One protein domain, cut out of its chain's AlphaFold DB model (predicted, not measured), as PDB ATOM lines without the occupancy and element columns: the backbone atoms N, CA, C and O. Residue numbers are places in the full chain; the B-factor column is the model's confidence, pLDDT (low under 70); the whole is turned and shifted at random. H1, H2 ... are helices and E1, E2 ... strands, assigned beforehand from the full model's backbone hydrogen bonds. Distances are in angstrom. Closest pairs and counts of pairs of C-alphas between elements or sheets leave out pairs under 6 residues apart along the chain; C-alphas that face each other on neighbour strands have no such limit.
ATOM      1  N   TYR A  16       1.864 -71.064  79.661       87.38
ATOM      2  CA  TYR A  16       3.175 -70.465  79.437       87.38
ATOM      3  C   TYR A  16       3.501 -70.331  77.947       87.38
ATOM      4  O   TYR A  16       3.867 -69.255  77.490       87.38
ATOM      5  N   GLU A  17       3.300 -71.395  77.165       83.12
ATOM      6  CA  GLU A  17       3.534 -71.359  75.716       83.12
ATOM      7  C   GLU A  17       2.606 -70.362  75.010       83.12
ATOM      8  O   GLU A  17       3.040 -69.672  74.088       83.12
ATOM      9  N   CYS A  18       1.352 -70.240  75.459       81.62
ATOM     10  CA  CYS A  18       0.441 -69.203  74.971       81.62
ATOM     11  C   CYS A  18       0.937 -67.790  75.320       81.62
ATOM     12  O   CYS A  18       0.893 -66.906  74.465       81.62
ATOM     13  N   ALA A  19       1.454 -67.575  76.534       85.81
ATOM     14  CA  ALA A  19       2.011 -66.285  76.948       85.81
ATOM     15  C   ALA A  19       3.244 -65.883  76.117       85.81
ATOM     16  O   ALA A  19       3.364 -64.727  75.714       85.81
ATOM     17  N   LEU A  20       4.125 -66.835  75.791       87.00
ATOM     18  CA  LEU A  20       5.269 -66.588  74.905       87.00
ATOM     19  C   LEU A  20       4.829 -66.236  73.475       87.00
ATOM     20  O   LEU A  20       5.388 -65.332  72.860       87.00
ATOM     21  N   GLN A  21       3.801 -66.907  72.948       84.19
ATOM     22  CA  GLN A  21       3.248 -66.575  71.628       84.19
ATOM     23  C   GLN A  21       2.609 -65.188  71.597       84.19
ATOM     24  O   GLN A  21       2.789 -64.455  70.628       84.19
ATOM     25  N   LEU A  22       1.890 -64.812  72.657       85.88
ATOM     26  CA  LEU A  22       1.334 -63.471  72.813       85.88
ATOM     27  C   LEU A  22       2.442 -62.409  72.745       85.88
ATOM     28  O   LEU A  22       2.332 -61.446  71.986       85.88
ATOM     29  N   GLN A  23       3.534 -62.628  73.481       87.69
ATOM     30  CA  GLN A  23       4.704 -61.752  73.465       87.69
ATOM     31  C   GLN A  23       5.323 -61.640  72.062       87.69
ATOM     32  O   GLN A  23       5.652 -60.538  71.620       87.69
ATOM     33  N   GLU A  24       5.458 -62.758  71.347       86.00
ATOM     34  CA  GLU A  24       6.006 -62.802  69.987       86.00
ATOM     35  C   GLU A  24       5.122 -62.049  68.977       86.00
ATOM     36  O   GLU A  24       5.636 -61.307  68.136       86.00
ATOM     37  N   ILE A  25       3.795 -62.204  69.065       84.31
ATOM     38  CA  ILE A  25       2.833 -61.515  68.191       84.31
ATOM     39  C   ILE A  25       2.962 -59.999  68.341       84.31
ATOM     40  O   ILE A  25       3.016 -59.291  67.334       84.31
ATOM     41  N   LEU A  26       3.032 -59.501  69.577       86.00
ATOM     42  CA  LEU A  26       3.140 -58.067  69.849       86.00
ATOM     43  C   LEU A  26       4.444 -57.480  69.297       86.00
ATOM     44  O   LEU A  26       4.397 -56.472  68.596       86.00
ATOM     45  N   HIS A  27       5.574 -58.167  69.493       83.94
ATOM     46  CA  HIS A  27       6.860 -57.745  68.926       83.94
ATOM     47  C   HIS A  27       6.867 -57.733  67.395       83.94
ATOM     48  O   HIS A  27       7.421 -56.826  66.789       83.94
ATOM     49  N   LYS A  28       6.280 -58.743  66.741       81.38
ATOM     50  CA  LYS A  28       6.334 -58.857  65.272       81.38
ATOM     51  C   LYS A  28       5.360 -57.937  64.545       81.38
ATOM     52  O   LYS A  28       5.569 -57.641  63.370       81.38
ATOM     53  N   SER A  29       4.263 -57.556  65.194       77.69
ATOM     54  CA  SER A  29       3.188 -56.790  64.558       77.69
ATOM     55  C   SER A  29       3.289 -55.281  64.770       77.69
ATOM     56  O   SER A  29       2.523 -54.557  64.135       77.69
ATOM     57  N   ASN A  30       4.202 -54.807  65.630       77.50
ATOM     58  CA  ASN A  30       4.347 -53.399  66.027       77.50
ATOM     59  C   ASN A  30       3.015 -52.749  66.454       77.50
ATOM     60  O   ASN A  30       2.815 -51.547  66.299       77.50
ATOM     61  N   ILE A  31       2.066 -53.548  66.960       85.25
ATOM     62  CA  ILE A  31       0.755 -53.045  67.388       85.25
ATOM     63  C   ILE A  31       0.752 -52.554  68.829       85.25
ATOM     64  O   ILE A  31      -0.194 -51.901  69.259       85.25
ATOM     65  N   THR A  32       1.794 -52.860  69.591       90.69
ATOM     66  CA  THR A  32       1.855 -52.596  71.025       90.69
ATOM     67  C   THR A  32       1.442 -51.166  71.411       90.69
ATOM     68  O   THR A  32       0.621 -51.057  72.315       90.69
ATOM     69  N   PRO A  33       1.840 -50.081  70.710       90.94
ATOM     70  CA  PRO A  33       1.358 -48.736  71.042       90.94
ATOM     71  C   PRO A  33      -0.162 -48.576  70.897       90.94
ATOM     72  O   PRO A  33      -0.817 -48.003  71.763       90.94
ATOM     73  N   VAL A  34      -0.740 -49.116  69.818       90.81
ATOM     74  CA  VAL A  34      -2.194 -49.106  69.587       90.81
ATOM     75  C   VAL A  34      -2.901 -49.946  70.648       90.81
ATOM     76  O   VAL A  34      -3.911 -49.515  71.193       90.81
ATOM     77  N   MET A  35      -2.348 -51.114  70.985       93.50
ATOM     78  CA  MET A  35      -2.855 -51.972  72.055       93.50
ATOM     79  C   MET A  35      -2.891 -51.227  73.395       93.50
ATOM     80  O   MET A  35      -3.908 -51.275  74.081       93.50
ATOM     81  N   THR A  36      -1.829 -50.490  73.737       95.50
ATOM     82  CA  THR A  36      -1.761 -49.678  74.960       95.50
ATOM     83  C   THR A  36      -2.890 -48.654  75.015       95.50
ATOM     84  O   THR A  36      -3.591 -48.577  76.022       95.50
ATOM     85  N   MET A  37      -3.104 -47.913  73.923       94.56
ATOM     86  CA  MET A  37      -4.155 -46.894  73.848       94.56
ATOM     87  C   MET A  37      -5.560 -47.497  73.956       94.56
ATOM     88  O   MET A  37      -6.393 -46.974  74.688       94.56
ATOM     89  N   VAL A  38      -5.821 -48.618  73.276       95.62
ATOM     90  CA  VAL A  38      -7.141 -49.264  73.324       95.62
ATOM     91  C   VAL A  38      -7.409 -49.885  74.695       95.62
ATOM     92  O   VAL A  38      -8.523 -49.770  75.197       95.62
ATOM     93  N   ILE A  39      -6.409 -50.502  75.341       96.44
ATOM     94  CA  ILE A  39      -6.556 -50.985  76.724       96.44
ATOM     95  C   ILE A  39      -6.880 -49.812  77.652       96.44
ATOM     96  O   ILE A  39      -7.794 -49.926  78.460       96.44
ATOM     97  N   PHE A  40      -6.158 -48.696  77.531       97.00
ATOM     98  CA  PHE A  40      -6.395 -47.502  78.340       97.00
ATOM     99  C   PHE A  40      -7.841 -46.998  78.211       97.00
ATOM    100  O   PHE A  40      -8.557 -46.971  79.213       97.00
ATOM    101  N   GLU A  41      -8.295 -46.700  76.988       96.31
ATOM    102  CA  GLU A  41      -9.648 -46.172  76.734       96.31
ATOM    103  C   GLU A  41     -10.731 -47.158  77.193       96.31
ATOM    104  O   GLU A  41     -11.690 -46.777  77.861       96.31
ATOM    105  N   PHE A  42     -10.533 -48.456  76.940       95.19
ATOM    106  CA  PHE A  42     -11.470 -49.489  77.370       95.19
ATOM    107  C   PHE A  42     -11.609 -49.582  78.897       95.19
ATOM    108  O   PHE A  42     -12.717 -49.745  79.415       95.19
ATOM    109  N   LEU A  43     -10.502 -49.491  79.642       95.62
ATOM    110  CA  LEU A  43     -10.551 -49.526  81.106       95.62
ATOM    111  C   LEU A  43     -11.210 -48.259  81.675       95.62
ATOM    112  O   LEU A  43     -12.006 -48.373  82.612       95.62
ATOM    113  N   GLU A  44     -10.936 -47.081  81.106       96.44
ATOM    114  CA  GLU A  44     -11.623 -45.834  81.475       96.44
ATOM    115  C   GLU A  44     -13.134 -45.926  81.223       96.44
ATOM    116  O   GLU A  44     -13.927 -45.615  82.114       96.44
ATOM    117  N   ASP A  45     -13.551 -46.443  80.064       94.88
ATOM    118  CA  ASP A  45     -14.966 -46.605  79.715       94.88
ATOM    119  C   ASP A  45     -15.722 -47.504  80.696       94.88
ATOM    120  O   ASP A  45     -16.891 -47.250  81.008       94.88
ATOM    121  N   ILE A  46     -15.064 -48.544  81.219       92.62
ATOM    122  CA  ILE A  46     -15.635 -49.407  82.259       92.62
ATOM    123  C   ILE A  46     -15.786 -48.643  83.581       92.62
ATOM    124  O   ILE A  46     -16.821 -48.776  84.239       92.62
ATOM    125  N   ILE A  47     -14.785 -47.854  83.987       94.06
ATOM    126  CA  ILE A  47     -14.833 -47.056  85.229       94.06
ATOM    127  C   ILE A  47     -15.958 -46.022  85.153       94.06
ATOM    128  O   ILE A  47     -16.748 -45.892  86.092       94.06
ATOM    129  N   GLU A  48     -16.056 -45.328  84.024       94.31
ATOM    130  CA  GLU A  48     -17.049 -44.285  83.783       94.31
ATOM    131  C   GLU A  48     -18.438 -44.828  83.417       94.31
ATOM    132  O   GLU A  48     -19.397 -44.062  83.320       94.31
ATOM    133  N   LYS A  49     -18.574 -46.152  83.254       89.31
ATOM    134  CA  LYS A  49     -19.812 -46.825  82.828       89.31
ATOM    135  C   LYS A  49     -20.331 -46.316  81.475       89.31
ATOM    136  O   LYS A  49     -21.541 -46.276  81.257       89.31
ATOM    137  N   ARG A  50     -19.419 -45.940  80.571       89.19
ATOM    138  CA  ARG A  50     -19.728 -45.531  79.188       89.19
ATOM    139  C   ARG A  50     -20.016 -46.725  78.275       89.19
ATOM    140  O   ARG A  50     -20.641 -46.556  77.235       89.19
ATOM    141  N   VAL A  51     -19.607 -47.928  78.685       86.25
ATOM    142  CA  VAL A  51     -19.807 -49.179  77.943       86.25
ATOM    143  C   VAL A  51     -20.779 -50.123  78.657       86.25
ATOM    144  O   VAL A  51     -20.772 -50.251  79.884       86.25
ATOM    145  N   THR A  52     -21.602 -50.825  77.875       84.44
ATOM    146  CA  THR A  52     -22.483 -51.886  78.380       84.44
ATOM    147  C   THR A  52     -21.730 -53.213  78.423       84.44
ATOM    148  O   THR A  52     -21.091 -53.615  77.454       84.44
ATOM    149  N   ILE A  53     -21.795 -53.913  79.559       82.19
ATOM    150  CA  ILE A  53     -21.130 -55.208  79.745       82.19
ATOM    151  C   ILE A  53     -22.060 -56.339  79.299       82.19
ATOM    152  O   ILE A  53     -22.640 -57.057  80.112       82.19
ATOM    153  N   ASP A  54     -22.224 -56.477  77.993       80.50
ATOM    154  CA  ASP A  54     -22.959 -57.557  77.333       80.50
ATOM    155  C   ASP A  54     -22.215 -57.935  76.024       80.50
ATOM    156  O   ASP A  54     -21.059 -57.536  75.863       80.50
ATOM    157  N   PRO A  55     -22.773 -58.738  75.097       76.56
ATOM    158  CA  PRO A  55     -22.091 -59.046  73.840       76.56
ATOM    159  C   PRO A  55     -21.664 -57.828  72.996       76.56
ATOM    160  O   PRO A  55     -20.721 -57.965  72.221       76.56
ATOM    161  N   THR A  56     -22.283 -56.651  73.143       80.62
ATOM    162  CA  THR A  56     -21.906 -55.435  72.397       80.62
ATOM    163  C   THR A  56     -20.587 -54.832  72.882       80.62
ATOM    164  O   THR A  56     -20.013 -53.987  72.201       80.62
ATOM    165  N   ILE A  57     -20.040 -55.285  74.020       83.75
ATOM    166  CA  ILE A  57     -18.705 -54.867  74.476       83.75
ATOM    167  C   ILE A  57     -17.619 -55.205  73.444       83.75
ATOM    168  O   ILE A  57     -16.613 -54.511  73.349       83.75
ATOM    169  N   TYR A  58     -17.817 -56.270  72.659       84.06
ATOM    170  CA  TYR A  58     -16.874 -56.664  71.616       84.06
ATOM    171  C   TYR A  58     -16.895 -55.697  70.437       84.06
ATOM    172  O   TYR A  58     -15.833 -55.396  69.903       84.06
ATOM    173  N   GLU A  59     -18.079 -55.202  70.068       84.88
ATOM    174  CA  GLU A  59     -18.248 -54.184  69.026       84.88
ATOM    175  C   GLU A  59     -17.586 -52.877  69.469       84.88
ATOM    176  O   GLU A  59     -16.787 -52.319  68.727       84.88
ATOM    177  N   HIS A  60     -17.788 -52.481  70.732       89.12
ATOM    178  CA  HIS A  60     -17.125 -51.311  71.318       89.12
ATOM    179  C   HIS A  60     -15.596 -51.386  71.218       89.12
ATOM    180  O   HIS A  60     -14.950 -50.463  70.730       89.12
ATOM    181  N   ILE A  61     -14.990 -52.502  71.638       87.81
ATOM    182  CA  ILE A  61     -13.529 -52.671  71.559       87.81
ATOM    183  C   ILE A  61     -13.055 -52.729  70.095       87.81
ATOM    184  O   ILE A  61     -11.985 -52.209  69.773       87.81
ATOM    185  N   GLU A  62     -13.821 -53.368  69.205       86.88
ATOM    186  CA  GLU A  62     -13.517 -53.402  67.771       86.88
ATOM    187  C   GLU A  62     -13.490 -51.987  67.176       86.88
ATOM    188  O   GLU A  62     -12.554 -51.656  66.444       86.88
ATOM    189  N   ASP A  63     -14.446 -51.136  67.551       88.19
ATOM    190  CA  ASP A  63     -14.524 -49.742  67.116       88.19
ATOM    191  C   ASP A  63     -13.340 -48.910  67.628       88.19
ATOM    192  O   ASP A  63     -12.737 -48.172  66.840       88.19
ATOM    193  N   LEU A  64     -12.929 -49.091  68.892       91.88
ATOM    194  CA  LEU A  64     -11.721 -48.453  69.437       91.88
ATOM    195  C   LEU A  64     -10.477 -48.822  68.611       91.88
ATOM    196  O   LEU A  64      -9.685 -47.956  68.230       91.88
ATOM    197  N   PHE A  65     -10.306 -50.107  68.274       88.94
ATOM    198  CA  PHE A  65      -9.214 -50.535  67.397       88.94
ATOM    199  C   PHE A  65      -9.325 -49.930  66.000       88.94
ATOM    200  O   PHE A  65      -8.319 -49.466  65.456       88.94
ATOM    201  N   ALA A  66     -10.518 -49.942  65.404       85.56
ATOM    202  CA  ALA A  66     -10.741 -49.409  64.069       85.56
ATOM    203  C   ALA A  66     -10.373 -47.920  64.001       85.56
ATOM    204  O   ALA A  66      -9.673 -47.510  63.074       85.56
ATOM    205  N   GLU A  67     -10.752 -47.127  65.007       87.44
ATOM    206  CA  GLU A  67     -10.387 -45.714  65.115       87.44
ATOM    207  C   GLU A  67      -8.864 -45.512  65.106       87.44
ATOM    208  O   GLU A  67      -8.344 -44.767  64.271       87.44
ATOM    209  N   LYS A  68      -8.115 -46.216  65.966       86.88
ATOM    210  CA  LYS A  68      -6.656 -46.026  66.050       86.88
ATOM    211  C   LYS A  68      -5.919 -46.565  64.824       86.88
ATOM    212  O   LYS A  68      -4.928 -45.977  64.389       86.88
ATOM    213  N   ILE A  69      -6.403 -47.653  64.225       82.25
ATOM    214  CA  ILE A  69      -5.836 -48.200  62.984       82.25
ATOM    215  C   ILE A  69      -6.050 -47.230  61.817       82.25
ATOM    216  O   ILE A  69      -5.124 -47.042  61.025       82.25
ATOM    217  N   ARG A  70      -7.226 -46.591  61.717       78.88
ATOM    218  CA  ARG A  70      -7.495 -45.551  60.706       78.88
ATOM    219  C   ARG A  70      -6.502 -44.392  60.821       78.88
ATOM    220  O   ARG A  70      -6.010 -43.925  59.802       78.88
ATOM    221  N   LEU A  71      -6.152 -43.979  62.041       71.38
ATOM    222  CA  LEU A  71      -5.157 -42.921  62.272       71.38
ATOM    223  C   LEU A  71      -3.729 -43.334  61.872       71.38
ATOM    224  O   LEU A  71      -2.943 -42.491  61.442       71.38
ATOM    225  N   ALA A  72      -3.386 -44.618  62.001       66.56
ATOM    226  CA  ALA A  72      -2.050 -45.136  61.699       66.56
ATOM    227  C   ALA A  72      -1.826 -45.470  60.211       66.56
ATOM    228  O   ALA A  72      -0.683 -45.547  59.760       66.56
ATOM    229  N   ILE A  73      -2.893 -45.697  59.438       63.06
ATOM    230  CA  ILE A  73      -2.812 -46.075  58.022       63.06
ATOM    231  C   ILE A  73      -3.285 -44.903  57.155       63.06
ATOM    232  O   ILE A  73      -4.478 -44.703  56.964       63.06
ATOM    233  N   TYR A  74      -2.344 -44.167  56.560       49.88
ATOM    234  CA  TYR A  74      -2.657 -43.202  55.501       49.88
ATOM    235  C   TYR A  74      -3.052 -43.934  54.202       49.88
ATOM    236  O   TYR A  74      -2.253 -44.693  53.648       49.88
ATOM    237  N   GLY A  75      -4.267 -43.686  53.697       55.09
ATOM    238  CA  GLY A  75      -4.727 -44.095  52.360       55.09
ATOM    239  C   GLY A  75      -6.067 -44.843  52.332       55.09
ATOM    240  O   GLY A  75      -6.496 -45.413  53.331       55.09
ATOM    241  N   GLU A  76      -6.720 -44.865  51.163       52.78
ATOM    242  CA  GLU A  76      -7.964 -45.609  50.907       52.78
ATOM    243  C   GLU A  76      -7.721 -47.127  50.983       52.78
ATOM    244  O   GLU A  76      -7.470 -47.802  49.984       52.78
ATOM    245  N   ARG A  77      -7.771 -47.703  52.184       60.56
ATOM    246  CA  ARG A  77      -7.984 -49.146  52.337       60.56
ATOM    247  C   ARG A  77      -9.462 -49.407  52.572       60.56
ATOM    248  O   ARG A  77     -10.114 -48.674  53.301       60.56
ATOM    249  N   ALA A  78      -9.970 -50.485  51.976       66.25
ATOM    250  CA  ALA A  78     -11.345 -50.917  52.173       66.25
ATOM    251  C   ALA A  78     -11.617 -51.184  53.663       66.25
ATOM    252  O   ALA A  78     -10.892 -51.960  54.289       66.25
ATOM    253  N   GLU A  79     -12.683 -50.584  54.191       76.88
ATOM    254  CA  GLU A  79     -13.151 -50.670  55.583       76.88
ATOM    255  C   GLU A  79     -13.145 -52.109  56.137       76.88
ATOM    256  O   GLU A  79     -12.746 -52.370  57.271       76.88
ATOM    257  N   ALA A  80     -13.457 -53.085  55.279       75.00
ATOM    258  CA  ALA A  80     -13.418 -54.512  55.594       75.00
ATOM    259  C   ALA A  80     -12.054 -55.010  56.124       75.00
ATOM    260  O   ALA A  80     -12.009 -55.906  56.967       75.00
ATOM    261  N   ILE A  81     -10.934 -54.444  55.661       76.50
ATOM    262  CA  ILE A  81      -9.584 -54.820  56.114       76.50
ATOM    263  C   ILE A  81      -9.320 -54.292  57.529       76.50
ATOM    264  O   ILE A  81      -8.646 -54.962  58.313       76.50
ATOM    265  N   ILE A  82      -9.831 -53.102  57.854       78.25
ATOM    266  CA  ILE A  82      -9.673 -52.486  59.176       78.25
ATOM    267  C   ILE A  82     -10.431 -53.316  60.210       78.25
ATOM    268  O   ILE A  82      -9.823 -53.758  61.182       78.25
ATOM    269  N   HIS A  83     -11.698 -53.638  59.941       76.31
ATOM    270  CA  HIS A  83     -12.515 -54.485  60.816       76.31
ATOM    271  C   HIS A  83     -11.934 -55.893  60.993       76.31
ATOM    272  O   HIS A  83     -11.814 -56.392  62.111       76.31
ATOM    273  N   ALA A  84     -11.468 -56.529  59.909       74.25
ATOM    274  CA  ALA A  84     -10.830 -57.843  60.004       74.25
ATOM    275  C   ALA A  84      -9.588 -57.832  60.917       74.25
ATOM    276  O   ALA A  84      -9.359 -58.782  61.667       74.25
ATOM    277  N   LYS A  85      -8.799 -56.751  60.878       76.75
ATOM    278  CA  LYS A  85      -7.654 -56.556  61.773       76.75
ATOM    279  C   LYS A  85      -8.086 -56.263  63.208       76.75
ATOM    280  O   LYS A  85      -7.590 -56.920  64.118       76.75
ATOM    281  N   ALA A  86      -9.022 -55.336  63.406       80.00
ATOM    282  CA  ALA A  86      -9.553 -54.974  64.719       80.00
ATOM    283  C   ALA A  86     -10.076 -56.208  65.472       80.00
ATOM    284  O   ALA A  86      -9.696 -56.449  66.616       80.00
ATOM    285  N   LYS A  87     -10.814 -57.080  64.781       75.69
ATOM    286  CA  LYS A  87     -11.297 -58.349  65.332       75.69
ATOM    287  C   LYS A  87     -10.183 -59.309  65.759       75.69
ATOM    288  O   LYS A  87     -10.326 -60.015  66.755       75.69
ATOM    289  N   ALA A  88      -9.071 -59.360  65.025       75.62
ATOM    290  CA  ALA A  88      -7.919 -60.167  65.423       75.62
ATOM    291  C   ALA A  88      -7.239 -59.603  66.685       75.62
ATOM    292  O   ALA A  88      -6.777 -60.365  67.533       75.62
ATOM    293  N   TYR A  89      -7.210 -58.277  66.835       84.44
ATOM    294  CA  TYR A  89      -6.576 -57.599  67.967       84.44
ATOM    295  C   TYR A  89      -7.445 -57.541  69.224       84.44
ATOM    296  O   TYR A  89      -6.901 -57.576  70.326       84.44
ATOM    297  N   LEU A  90      -8.771 -57.581  69.078       85.06
ATOM    298  CA  LEU A  90      -9.711 -57.797  70.180       85.06
ATOM    299  C   LEU A  90      -9.310 -59.010  71.030       85.06
ATOM    300  O   LEU A  90      -9.284 -58.936  72.255       85.06
ATOM    301  N   ILE A  91      -8.961 -60.121  70.376       80.81
ATOM    302  CA  ILE A  91      -8.531 -61.348  71.056       80.81
ATOM    303  C   ILE A  91      -7.303 -61.065  71.921       80.81
ATOM    304  O   ILE A  91      -7.294 -61.375  73.107       80.81
ATOM    305  N   VAL A  92      -6.291 -60.425  71.337       86.69
ATOM    306  CA  VAL A  92      -5.036 -60.079  72.014       86.69
ATOM    307  C   VAL A  92      -5.291 -59.184  73.232       86.69
ATOM    308  O   VAL A  92      -4.728 -59.428  74.297       86.69
ATOM    309  N   LEU A  93      -6.185 -58.199  73.115       91.25
ATOM    310  CA  LEU A  93      -6.566 -57.325  74.225       91.25
ATOM    311  C   LEU A  93      -7.217 -58.098  75.377       91.25
ATOM    312  O   LEU A  93      -6.871 -57.886  76.543       91.25
ATOM    313  N   LEU A  94      -8.154 -58.997  75.071       87.88
ATOM    314  CA  LEU A  94      -8.848 -59.798  76.083       87.88
ATOM    315  C   LEU A  94      -7.888 -60.742  76.813       87.88
ATOM    316  O   LEU A  94      -7.981 -60.883  78.031       87.88
ATOM    317  N   GLU A  95      -6.917 -61.318  76.101       85.44
ATOM    318  CA  GLU A  95      -5.848 -62.110  76.716       85.44
ATOM    319  C   GLU A  95      -5.019 -61.298  77.707       85.44
ATOM    320  O   GLU A  95      -4.813 -61.727  78.844       85.44
ATOM    321  N   ILE A  96      -4.566 -60.109  77.298       90.44
ATOM    322  CA  ILE A  96      -3.740 -59.248  78.147       90.44
ATOM    323  C   ILE A  96      -4.537 -58.822  79.379       90.44
ATOM    324  O   ILE A  96      -4.109 -59.059  80.508       90.44
ATOM    325  N   THR A  97      -5.717 -58.236  79.176       91.81
ATOM    326  CA  THR A  97      -6.543 -57.686  80.261       91.81
ATOM    327  C   THR A  97      -6.964 -58.751  81.273       91.81
ATOM    328  O   THR A  97      -6.941 -58.486  82.478       91.81
ATOM    329  N   HIS A  98      -7.279 -59.971  80.821       89.06
ATOM    330  CA  HIS A  98      -7.620 -61.081  81.706       89.06
ATOM    331  C   HIS A  98      -6.393 -61.638  82.438       89.06
ATOM    332  O   HIS A  98      -6.372 -61.725  83.670       89.06
ATOM    333  N   HIS A  99      -5.344 -62.022  81.710       88.62
ATOM    334  CA  HIS A  99      -4.228 -62.752  82.306       88.62
ATOM    335  C   HIS A  99      -3.296 -61.864  83.137       88.62
ATOM    336  O   HIS A  99      -2.791 -62.345  84.164       88.62
ATOM    337  N   ALA A 100      -3.140 -60.587  82.764       92.06
ATOM    338  CA  ALA A 100      -2.465 -59.567  83.572       92.06
ATOM    339  C   ALA A 100      -3.346 -59.038  84.716       92.06
ATOM    340  O   ALA A 100      -2.902 -58.193  85.486       92.06
ATOM    341  N   ASN A 101      -4.570 -59.564  84.866       93.44
ATOM    342  CA  ASN A 101      -5.495 -59.216  85.937       93.44
ATOM    343  C   ASN A 101      -5.858 -57.721  85.955       93.44
ATOM    344  O   ASN A 101      -5.985 -57.155  87.032       93.44
ATOM    345  N   LEU A 102      -6.023 -57.078  84.791       94.94
ATOM    346  CA  LEU A 102      -6.473 -55.678  84.689       94.94
ATOM    347  C   LEU A 102      -7.988 -55.559  84.917       94.94
ATOM    348  O   LEU A 102      -8.473 -54.552  85.434       94.94
ATOM    349  N   LEU A 103      -8.726 -56.617  84.571       91.81
ATOM    350  CA  LEU A 103     -10.168 -56.743  84.757       91.81
ATOM    351  C   LEU A 103     -10.517 -58.024  85.519       91.81
ATOM    352  O   LEU A 103      -9.913 -59.076  85.317       91.81
ATOM    353  N   THR A 104     -11.559 -57.956  86.346       90.31
ATOM    354  CA  THR A 104     -12.274 -59.141  86.852       90.31
ATOM    355  C   THR A 104     -13.566 -59.363  86.078       90.31
ATOM    356  O   THR A 104     -13.977 -58.518  85.293       90.31
ATOM    357  N   GLY A 105     -14.233 -60.502  86.287       82.00
ATOM    358  CA  GLY A 105     -15.552 -60.777  85.694       82.00
ATOM    359  C   GLY A 105     -15.542 -61.120  84.202       82.00
ATOM    360  O   GLY A 105     -16.596 -61.426  83.654       82.00
ATOM    361  N   ILE A 106     -14.367 -61.128  83.571       77.50
ATOM    362  CA  ILE A 106     -14.137 -61.662  82.229       77.50
ATOM    363  C   ILE A 106     -13.395 -62.986  82.391       77.50
ATOM    364  O   ILE A 106     -12.350 -63.028  83.036       77.50
ATOM    365  N   GLY A 107     -13.946 -64.071  81.856       69.50
ATOM    366  CA  GLY A 107     -13.255 -65.345  81.685       69.50
ATOM    367  C   GLY A 107     -12.900 -65.528  80.218       69.50
ATOM    368  O   GLY A 107     -13.784 -65.411  79.371       69.50
ATOM    369  N   VAL A 108     -11.634 -65.811  79.922       68.00
ATOM    370  CA  VAL A 108     -11.160 -66.013  78.551       68.00
ATOM    371  C   VAL A 108     -10.536 -67.399  78.438       68.00
ATOM    372  O   VAL A 108      -9.663 -67.765  79.226       68.00
ATOM    373  N   GLU A 109     -11.018 -68.197  77.486       63.16
ATOM    374  CA  GLU A 109     -10.428 -69.486  77.134       63.16
ATOM    375  C   GLU A 109      -9.832 -69.432  75.725       63.16
ATOM    376  O   GLU A 109     -10.551 -69.427  74.716       63.16
ATOM    377  N   LEU A 110      -8.498 -69.452  75.669       57.53
ATOM    378  CA  LEU A 110      -7.743 -69.606  74.432       57.53
ATOM    379  C   LEU A 110      -7.851 -71.019  73.871       57.53
ATOM    380  O   LEU A 110      -7.522 -72.002  74.541       57.53
ATOM    381  N   GLN A 111      -8.187 -71.114  72.585       57.25
ATOM    382  CA  GLN A 111      -7.914 -72.307  71.791       57.25
ATOM    383  C   GLN A 111      -6.719 -72.074  70.857       57.25
ATOM    384  O   GLN A 111      -6.490 -70.969  70.377       57.25
ATOM    385  N   ASN A 112      -5.947 -73.145  70.647       53.59
ATOM    386  CA  ASN A 112      -4.640 -73.201  69.982       53.59
ATOM    387  C   ASN A 112      -4.472 -72.220  68.797       53.59
ATOM    388  O   ASN A 112      -5.151 -72.357  67.785       53.59
ATOM    389  N   LEU A 113      -3.511 -71.292  68.906       53.53
ATOM    390  CA  LEU A 113      -3.174 -70.306  67.867       53.53
ATOM    391  C   LEU A 113      -2.389 -70.907  66.689       53.53
ATOM    392  O   LEU A 113      -2.395 -70.350  65.596       53.53
ATOM    393  N   ARG A 114      -1.703 -72.044  66.885       45.59
ATOM    394  CA  ARG A 114      -0.791 -72.616  65.874       45.59
ATOM    395  C   ARG A 114      -1.455 -73.558  64.877       45.59
ATOM    396  O   ARG A 114      -0.819 -73.943  63.899       45.59
ATOM    397  N   ALA A 115      -2.705 -73.952  65.102       47.09
ATOM    398  CA  ALA A 115      -3.395 -74.877  64.218       47.09
ATOM    399  C   ALA A 115      -4.792 -74.364  63.872       47.09
ATOM    400  O   ALA A 115      -5.681 -74.395  64.716       47.09
ATOM    401  N   ILE A 116      -4.963 -74.067  62.578       43.16
ATOM    402  CA  ILE A 116      -6.196 -73.754  61.841       43.16
ATOM    403  C   ILE A 116      -6.355 -72.258  61.553       43.16
ATOM    404  O   ILE A 116      -6.208 -71.398  62.408       43.16
ATOM    405  N   THR A 117      -6.724 -72.001  60.304       45.56
ATOM    406  CA  THR A 117      -7.170 -70.765  59.649       45.56
ATOM    407  C   THR A 117      -8.217 -69.923  60.401       45.56
ATOM    408  O   THR A 117      -8.632 -68.894  59.878       45.56
ATOM    409  N   GLN A 118      -8.654 -70.320  61.602       43.62
ATOM    410  CA  GLN A 118      -9.593 -69.590  62.454       43.62
ATOM    411  C   GLN A 118      -9.306 -69.856  63.940       43.62
ATOM    412  O   GLN A 118      -9.495 -70.971  64.431       43.62
ATOM    413  N   THR A 119      -8.912 -68.812  64.668       47.97
ATOM    414  CA  THR A 119      -8.871 -68.795  66.135       47.97
ATOM    415  C   THR A 119     -10.298 -68.678  66.676       47.97
ATOM    416  O   THR A 119     -11.048 -67.797  66.258       47.97
ATOM    417  N   LYS A 120     -10.689 -69.556  67.607       50.94
ATOM    418  CA  LYS A 120     -11.943 -69.427  68.367       50.94
ATOM    419  C   LYS A 120     -11.607 -69.053  69.801       50.94
ATOM    420  O   LYS A 120     -10.896 -69.799  70.471       50.94
ATOM    421  N   VAL A 121     -12.128 -67.920  70.257       56.12
ATOM    422  CA  VAL A 121     -12.004 -67.470  71.645       56.12
ATOM    423  C   VAL A 121     -13.357 -67.608  72.302       56.12
ATOM    424  O   VAL A 121     -14.361 -67.121  71.779       56.12
ATOM    425  N   TYR A 122     -13.381 -68.298  73.436       63.25
ATOM    426  CA  TYR A 122     -14.572 -68.390  74.261       63.25
ATOM    427  C   TYR A 122     -14.423 -67.389  75.392       63.25
ATOM    428  O   TYR A 122     -13.580 -67.545  76.273       63.25
ATOM    429  N   VAL A 123     -15.236 -66.342  75.335       66.25
ATOM    430  CA  VAL A 123     -15.256 -65.294  76.347       66.25
ATOM    431  C   VAL A 123     -16.555 -65.416  77.126       66.25
ATOM    432  O   VAL A 123     -17.645 -65.452  76.554       66.25
ATOM    433  N   LYS A 124     -16.438 -65.495  78.447       73.00
ATOM    434  CA  LYS A 124     -17.566 -65.496  79.370       73.00
ATOM    435  C   LYS A 124     -17.529 -64.215  80.186       73.00
ATOM    436  O   LYS A 124     -16.626 -64.020  80.994       73.00
ATOM    437  N   LEU A 125     -18.531 -63.371  79.989       74.81
ATOM    438  CA  LEU A 125     -18.713 -62.137  80.743       74.81
ATOM    439  C   LEU A 125     -19.704 -62.386  81.882       74.81
ATOM    440  O   LEU A 125     -20.779 -62.943  81.665       74.81
ATOM    441  N   ASP A 126     -19.341 -61.983  83.096       81.44
ATOM    442  CA  ASP A 126     -20.254 -61.868  84.235       81.44
ATOM    443  C   ASP A 126     -20.452 -60.374  84.536       81.44
ATOM    444  O   ASP A 126     -19.640 -59.788  85.261       81.44
ATOM    445  N   PRO A 127     -21.518 -59.741  84.006       75.19
ATOM    446  CA  PRO A 127     -21.707 -58.291  84.079       75.19
ATOM    447  C   PRO A 127     -21.708 -57.751  85.510       75.19
ATOM    448  O   PRO A 127     -21.316 -56.616  85.760       75.19
ATOM    449  N   LYS A 128     -22.103 -58.579  86.485       81.31
ATOM    450  CA  LYS A 128     -22.147 -58.201  87.904       81.31
ATOM    451  C   LYS A 128     -20.761 -58.168  88.554       81.31
ATOM    452  O   LYS A 128     -20.608 -57.606  89.640       81.31
ATOM    453  N   LYS A 129     -19.762 -58.793  87.926       85.00
ATOM    454  CA  LYS A 129     -18.387 -58.923  88.433       85.00
ATOM    455  C   LYS A 129     -17.352 -58.170  87.601       85.00
ATOM    456  O   LYS A 129     -16.199 -58.103  88.035       85.00
ATOM    457  N   VAL A 130     -17.732 -57.629  86.442       87.31
ATOM    458  CA  VAL A 130     -16.808 -56.845  85.618       87.31
ATOM    459  C   VAL A 130     -16.460 -55.541  86.314       87.31
ATOM    460  O   VAL A 130     -17.333 -54.728  86.607       87.31
ATOM    461  N   LYS A 131     -15.173 -55.396  86.635       91.56
ATOM    462  CA  LYS A 131     -14.585 -54.241  87.316       91.56
ATOM    463  C   LYS A 131     -13.117 -54.119  86.930       91.56
ATOM    464  O   LYS A 131     -12.450 -55.139  86.737       91.56
ATOM    465  N   VAL A 132     -12.623 -52.884  86.893       95.12
ATOM    466  CA  VAL A 132     -11.187 -52.599  86.818       95.12
ATOM    467  C   VAL A 132     -10.540 -52.923  88.158       95.12
ATOM    468  O   VAL A 132     -11.043 -52.547  89.219       95.12
ATOM    469  N   THR A 133      -9.458 -53.693  88.115       96.50
ATOM    470  CA  THR A 133      -8.689 -54.066  89.305       96.50
ATOM    471  C   THR A 133      -7.711 -52.958  89.685       96.50
ATOM    472  O   THR A 133      -7.533 -51.984  88.956       96.50
ATOM    473  N   LYS A 134      -6.996 -53.135  90.802       96.19
ATOM    474  CA  LYS A 134      -5.864 -52.265  91.137       96.19
ATOM    475  C   LYS A 134      -4.813 -52.234  90.017       96.19
ATOM    476  O   LYS A 134      -4.385 -51.154  89.641       96.19
ATOM    477  N   GLU A 135      -4.461 -53.386  89.445       95.88
ATOM    478  CA  GLU A 135      -3.489 -53.461  88.341       95.88
ATOM    479  C   GLU A 135      -3.972 -52.719  87.091       95.88
ATOM    480  O   GLU A 135      -3.175 -52.086  86.404       95.88
ATOM    481  N   GLY A 136      -5.281 -52.758  86.813       96.88
ATOM    482  CA  GLY A 136      -5.886 -51.965  85.744       96.88
ATOM    483  C   GLY A 136      -5.815 -50.461  86.013       96.88
ATOM    484  O   GLY A 136      -5.472 -49.697  85.118       96.88
ATOM    485  N   ILE A 137      -6.056 -50.026  87.253       97.50
ATOM    486  CA  ILE A 137      -5.903 -48.616  87.648       97.50
ATOM    487  C   ILE A 137      -4.439 -48.171  87.542       97.50
ATOM    488  O   ILE A 137      -4.158 -47.077  87.063       97.50
ATOM    489  N   ASP A 138      -3.496 -49.012  87.966       97.25
ATOM    490  CA  ASP A 138      -2.067 -48.706  87.881       97.25
ATOM    491  C   ASP A 138      -1.592 -48.657  86.416       97.25
ATOM    492  O   ASP A 138      -0.730 -47.852  86.072       97.25
ATOM    493  N   PHE A 139      -2.189 -49.461  85.527       97.62
ATOM    494  CA  PHE A 139      -1.992 -49.337  84.081       97.62
ATOM    495  C   PHE A 139      -2.480 -47.984  83.548       97.62
ATOM    496  O   PHE A 139      -1.727 -47.318  82.843       97.62
ATOM    497  N   ILE A 140      -3.703 -47.563  83.902       97.56
ATOM    498  CA  ILE A 140      -4.266 -46.264  83.488       97.56
ATOM    499  C   ILE A 140      -3.314 -45.129  83.874       97.56
ATOM    500  O   ILE A 140      -2.896 -44.360  83.011       97.56
ATOM    501  N   LYS A 141      -2.885 -45.090  85.140       96.94
ATOM    502  CA  LYS A 141      -1.968 -44.060  85.645       96.94
ATOM    503  C   LYS A 141      -0.644 -44.018  84.888       96.94
ATOM    504  O   LYS A 141      -0.154 -42.939  84.577       96.94
ATOM    505  N   ALA A 142      -0.073 -45.176  84.552       95.94
ATOM    506  CA  ALA A 142       1.169 -45.230  83.784       95.94
ATOM    507  C   ALA A 142       1.019 -44.577  82.396       95.94
ATOM    508  O   ALA A 142       1.936 -43.902  81.926       95.94
ATOM    509  N   VAL A 143      -0.143 -44.732  81.753       95.94
ATOM    510  CA  VAL A 143      -0.447 -44.071  80.474       95.94
ATOM    511  C   VAL A 143      -0.717 -42.572  80.669       95.94
ATOM    512  O   VAL A 143      -0.230 -41.756  79.883       95.94
ATOM    513  N   GLU A 144      -1.418 -42.178  81.733       95.00
ATOM    514  CA  GLU A 144      -1.629 -40.763  82.077       95.00
ATOM    515  C   GLU A 144      -0.304 -40.025  82.310       95.00
ATOM    516  O   GLU A 144      -0.103 -38.935  81.776       95.00
ATOM    517  N   GLU A 145       0.656 -40.641  83.001       94.75
ATOM    518  CA  GLU A 145       1.987 -40.060  83.199       94.75
ATOM    519  C   GLU A 145       2.728 -39.807  81.877       94.75
ATOM    520  O   GLU A 145       3.463 -38.824  81.742       94.75
ATOM    521  N   ILE A 146       2.565 -40.687  80.882       93.81
ATOM    522  CA  ILE A 146       3.135 -40.488  79.539       93.81
ATOM    523  C   ILE A 146       2.512 -39.249  78.892       93.81
ATOM    524  O   ILE A 146       3.225 -38.416  78.320       93.81
ATOM    525  N   ARG A 147       1.188 -39.105  79.014       89.75
ATOM    526  CA  ARG A 147       0.437 -37.958  78.492       89.75
ATOM    527  C   ARG A 147       0.870 -36.650  79.159       89.75
ATOM    528  O   ARG A 147       1.082 -35.658  78.459       89.75
ATOM    529  N   GLU A 148       1.058 -36.643  80.475       93.44
ATOM    530  CA  GLU A 148       1.529 -35.476  81.232       93.44
ATOM    531  C   GLU A 148       2.938 -35.032  80.817       93.44
ATOM    532  O   GLU A 148       3.213 -33.834  80.721       93.44
ATOM    533  N   LYS A 149       3.815 -35.991  80.490       91.69
ATOM    534  CA  LYS A 149       5.187 -35.736  80.018       91.69
ATOM    535  C   LYS A 149       5.256 -35.181  78.590       91.69
ATOM    536  O   LYS A 149       6.340 -34.792  78.159       91.69
ATOM    537  N   LYS A 150       4.130 -35.116  77.860       86.00
ATOM    538  CA  LYS A 150       4.020 -34.574  76.488       86.00
ATOM    539  C   LYS A 150       5.074 -35.136  75.520       86.00
ATOM    540  O   LYS A 150       5.609 -34.403  74.688       86.00
ATOM    541  N   LEU A 151       5.379 -36.428  75.643       87.94
ATOM    542  CA  LEU A 151       6.338 -37.114  74.772       87.94
ATOM    543  C   LEU A 151       5.857 -37.121  73.312       87.94
ATOM    544  O   LEU A 151       4.657 -37.087  73.041       87.94
ATOM    545  N   GLN A 152       6.798 -37.176  72.367       89.06
ATOM    546  CA  GLN A 152       6.521 -37.170  70.924       89.06
ATOM    547  C   GLN A 152       7.441 -38.140  70.170       89.06
ATOM    548  O   GLN A 152       8.522 -38.493  70.651       89.06
ATOM    549  N   GLY A 153       7.015 -38.556  68.973       87.62
ATOM    550  CA  GLY A 153       7.796 -39.427  68.087       87.62
ATOM    551  C   GLY A 153       8.198 -40.746  68.751       87.62
ATOM    552  O   GLY A 153       7.428 -41.321  69.521       87.62
ATOM    553  N   ASP A 154       9.424 -41.200  68.496       90.44
ATOM    554  CA  ASP A 154       9.938 -42.492  68.974       90.44
ATOM    555  C   ASP A 154       9.923 -42.622  70.503       90.44
ATOM    556  O   ASP A 154       9.705 -43.709  71.035       90.44
ATOM    557  N   SER A 155      10.094 -41.510  71.227       90.31
ATOM    558  CA  SER A 155      10.044 -41.513  72.695       90.31
ATOM    559  C   SER A 155       8.652 -41.855  73.231       90.31
ATOM    560  O   SER A 155       8.529 -42.583  74.214       90.31
ATOM    561  N   LEU A 156       7.603 -41.365  72.560       90.94
ATOM    562  CA  LEU A 156       6.218 -41.691  72.886       90.94
ATOM    563  C   LEU A 156       5.928 -43.154  72.555       90.94
ATOM    564  O   LEU A 156       5.387 -43.869  73.393       90.94
ATOM    565  N   VAL A 157       6.325 -43.594  71.357       90.50
ATOM    566  CA  VAL A 157       6.136 -44.975  70.901       90.50
ATOM    567  C   VAL A 157       6.786 -45.944  71.884       90.50
ATOM    568  O   VAL A 157       6.081 -46.763  72.460       90.50
ATOM    569  N   GLY A 158       8.079 -45.782  72.177       91.94
ATOM    570  CA  GLY A 158       8.797 -46.676  73.088       91.94
ATOM    571  C   GLY A 158       8.182 -46.738  74.489       91.94
ATOM    572  O   GLY A 158       8.094 -47.817  75.070       91.94
ATOM    573  N   LYS A 159       7.681 -45.612  75.021       93.69
ATOM    574  CA  LYS A 159       7.003 -45.601  76.327       93.69
ATOM    575  C   LYS A 159       5.641 -46.278  76.312       93.69
ATOM    576  O   LYS A 159       5.315 -46.984  77.262       93.69
ATOM    577  N   LEU A 160       4.857 -46.109  75.252       93.88
ATOM    578  CA  LEU A 160       3.602 -46.845  75.107       93.88
ATOM    579  C   LEU A 160       3.856 -48.348  74.957       93.88
ATOM    580  O   LEU A 160       3.099 -49.142  75.511       93.88
ATOM    581  N   GLU A 161       4.912 -48.743  74.242       93.56
ATOM    582  CA  GLU A 161       5.299 -50.149  74.107       93.56
ATOM    583  C   GLU A 161       5.674 -50.766  75.454       93.56
ATOM    584  O   GLU A 161       5.143 -51.820  75.805       93.56
ATOM    585  N   GLU A 162       6.528 -50.084  76.222       94.94
ATOM    586  CA  GLU A 162       6.991 -50.512  77.547       94.94
ATOM    587  C   GLU A 162       5.813 -50.866  78.466       94.94
ATOM    588  O   GLU A 162       5.748 -51.979  78.985       94.94
ATOM    589  N   VAL A 163       4.806 -49.990  78.558       95.75
ATOM    590  CA  VAL A 163       3.650 -50.181  79.451       95.75
ATOM    591  C   VAL A 163       2.884 -51.479  79.166       95.75
ATOM    592  O   VAL A 163       2.541 -52.213  80.096       95.75
ATOM    593  N   THR A 164       2.606 -51.800  77.899       94.62
ATOM    594  CA  THR A 164       1.905 -53.055  77.563       94.62
ATOM    595  C   THR A 164       2.831 -54.263  77.667       94.62
ATOM    596  O   THR A 164       2.408 -55.323  78.141       94.62
ATOM    597  N   MET A 165       4.101 -54.124  77.278       95.06
ATOM    598  CA  MET A 165       5.066 -55.221  77.354       95.06
ATOM    599  C   MET A 165       5.375 -55.638  78.791       95.06
ATOM    600  O   MET A 165       5.521 -56.835  79.035       95.06
ATOM    601  N   ASP A 166       5.362 -54.713  79.750       95.75
ATOM    602  CA  ASP A 166       5.487 -55.022  81.177       95.75
ATOM    603  C   ASP A 166       4.340 -55.914  81.668       95.75
ATOM    604  O   ASP A 166       4.547 -56.880  82.411       95.75
ATOM    605  N   ARG A 167       3.111 -55.661  81.194       95.44
ATOM    606  CA  ARG A 167       1.951 -56.512  81.508       95.44
ATOM    607  C   ARG A 167       2.083 -57.896  80.892       95.44
ATOM    608  O   ARG A 167       1.774 -58.890  81.548       95.44
ATOM    609  N   VAL A 168       2.595 -57.985  79.670       93.62
ATOM    610  CA  VAL A 168       2.855 -59.270  79.008       93.62
ATOM    611  C   VAL A 168       3.964 -60.041  79.722       93.62
ATOM    612  O   VAL A 168       3.813 -61.238  79.963       93.62
ATOM    613  N   ALA A 169       5.036 -59.371  80.145       93.62
ATOM    614  CA  ALA A 169       6.105 -59.980  80.930       93.62
ATOM    615  C   ALA A 169       5.578 -60.535  82.264       93.62
ATOM    616  O   ALA A 169       5.916 -61.657  82.646       93.62
ATOM    617  N   ALA A 170       4.679 -59.811  82.938       92.88
ATOM    618  CA  ALA A 170       4.014 -60.304  84.143       92.88
ATOM    619  C   ALA A 170       3.185 -61.577  83.881       92.88
ATOM    620  O   ALA A 170       3.209 -62.499  84.698       92.88
ATOM    621  N   ILE A 171       2.496 -61.674  82.734       91.75
ATOM    622  CA  ILE A 171       1.768 -62.888  82.324       91.75
ATOM    623  C   ILE A 171       2.731 -64.061  82.110       91.75
ATOM    624  O   ILE A 171       2.481 -65.160  82.614       91.75
ATOM    625  N   VAL A 172       3.829 -63.836  81.382       92.00
ATOM    626  CA  VAL A 172       4.856 -64.858  81.119       92.00
ATOM    627  C   VAL A 172       5.424 -65.378  82.438       92.00
ATOM    628  O   VAL A 172       5.391 -66.582  82.679       92.00
ATOM    629  N   ASN A 173       5.838 -64.482  83.336       91.75
ATOM    630  CA  ASN A 173       6.388 -64.834  84.646       91.75
ATOM    631  C   ASN A 173       5.381 -65.584  85.529       91.75
ATOM    632  O   ASN A 173       5.742 -66.541  86.209       91.75
ATOM    633  N   LYS A 174       4.103 -65.186  85.495       91.38
ATOM    634  CA  LYS A 174       3.016 -65.830  86.248       91.38
ATOM    635  C   LYS A 174       2.798 -67.286  85.847       91.38
ATOM    636  O   LYS A 174       2.458 -68.103  86.701       91.38
ATOM    637  N   TYR A 175       2.932 -67.598  84.559       89.44
ATOM    638  CA  TYR A 175       2.731 -68.952  84.042       89.44
ATOM    639  C   TYR A 175       4.021 -69.729  83.825       89.44
ATOM    640  O   TYR A 175       3.938 -70.916  83.511       89.44
ATOM    641  N   MET A 176       5.181 -69.097  84.011       90.12
ATOM    642  CA  MET A 176       6.474 -69.753  83.916       90.12
ATOM    643  C   MET A 176       6.478 -70.989  84.819       90.12
ATOM    644  O   MET A 176       6.180 -70.870  86.014       90.12
TER     645      MET A 176
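What this domain is: This is residues 16 to 176 of the 194 residues of an uncharacterized protein of Aeromonadales bacterium (UniProt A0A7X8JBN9). A rounded cluster of six helices has H2 in its middle, crossed by H4 and by the long H6, with H3 packed on H2 and H4. H5 and H1 run alongside H6, H5 beside its residues 156 to 163 and H1 beside its residues 165 to 175, and a small hairpin of two strands, E1 and E2, lies by residues 91 to 99 of H4. The printed part has 161 residues, with the named elements in the order H1, H2, H3, H4, E1, E2, H5, H6; the two-stranded sheet is antiparallel and the class is mostly helix. It is compact, with a radius of gyration of the C-alphas of 15.3 A and spans of 37 by 37 by 35 A.

Where its parts are: H1, residues 16 to 29, begins at C-alpha 16 at (3.175, -70.465, 79.437) and is 20.2 A long. H2 is residues 32 to 47, 22.6 A, and H3 is residues 57 to 72, 23.1 A. H4, residues 79 to 99, is 30.7 A long. E1 is residues 106 to 110, 12.8 A, and E2 is residues 121 to 125, 12.5 A. H5, residues 134 to 148, is 20.8 A long. H6, residues 153 to 175, is 33.9 A long, with a kink of 25 degrees near residue 164, and ends at C-alpha 175 at (2.731, -68.952, 84.042).

How they stand to each other: H1 and H6 touch at a shallow tilt of 12 degrees, opposite ways, the closest C-alphas being those of Tyr 16 and Tyr 175, 4.9 A apart. H2 touches H6 with its residues 32 to 37 alone, about perpendicular at 73 degrees; the closest C-alphas, of Pro 33 and Leu 160, are 5.0 A apart. The helical hairpin H2 and H3 has a steep tilt of 40 degrees, with C-alphas 38 and 64 closest at 6.1 A. H3 and H4 touch at a steep tilt of 62 degrees, with C-alphas 65 and 86 closest at 5.2 A. The closest C-alphas of H4 and E1, those of His 98 and Ile 106, are 6.6 A apart. In the hairpin E1 and E2, N 107 and O 124 are 2.8 A apart, within hydrogen-bond range. H5 and H6 form a helical hairpin at a shallow tilt of 13 degrees, with C-alphas 142 and 163 closest at 7.0 A. In H1, H2, H3 and H5 every O i to N i+4 pair is within hydrogen-bond range; in H4 15 of 17 are, in H6 17 of 19. H1 and H5 are apart.

The domain as a whole: The two C-alphas farthest apart, those of Ile 116 and Lys 149, are 43.7 A apart. The printed part has no cut and no long link. Its mean pLDDT is 83.5; residues 72 to 78 and 107 to 123 are under 70.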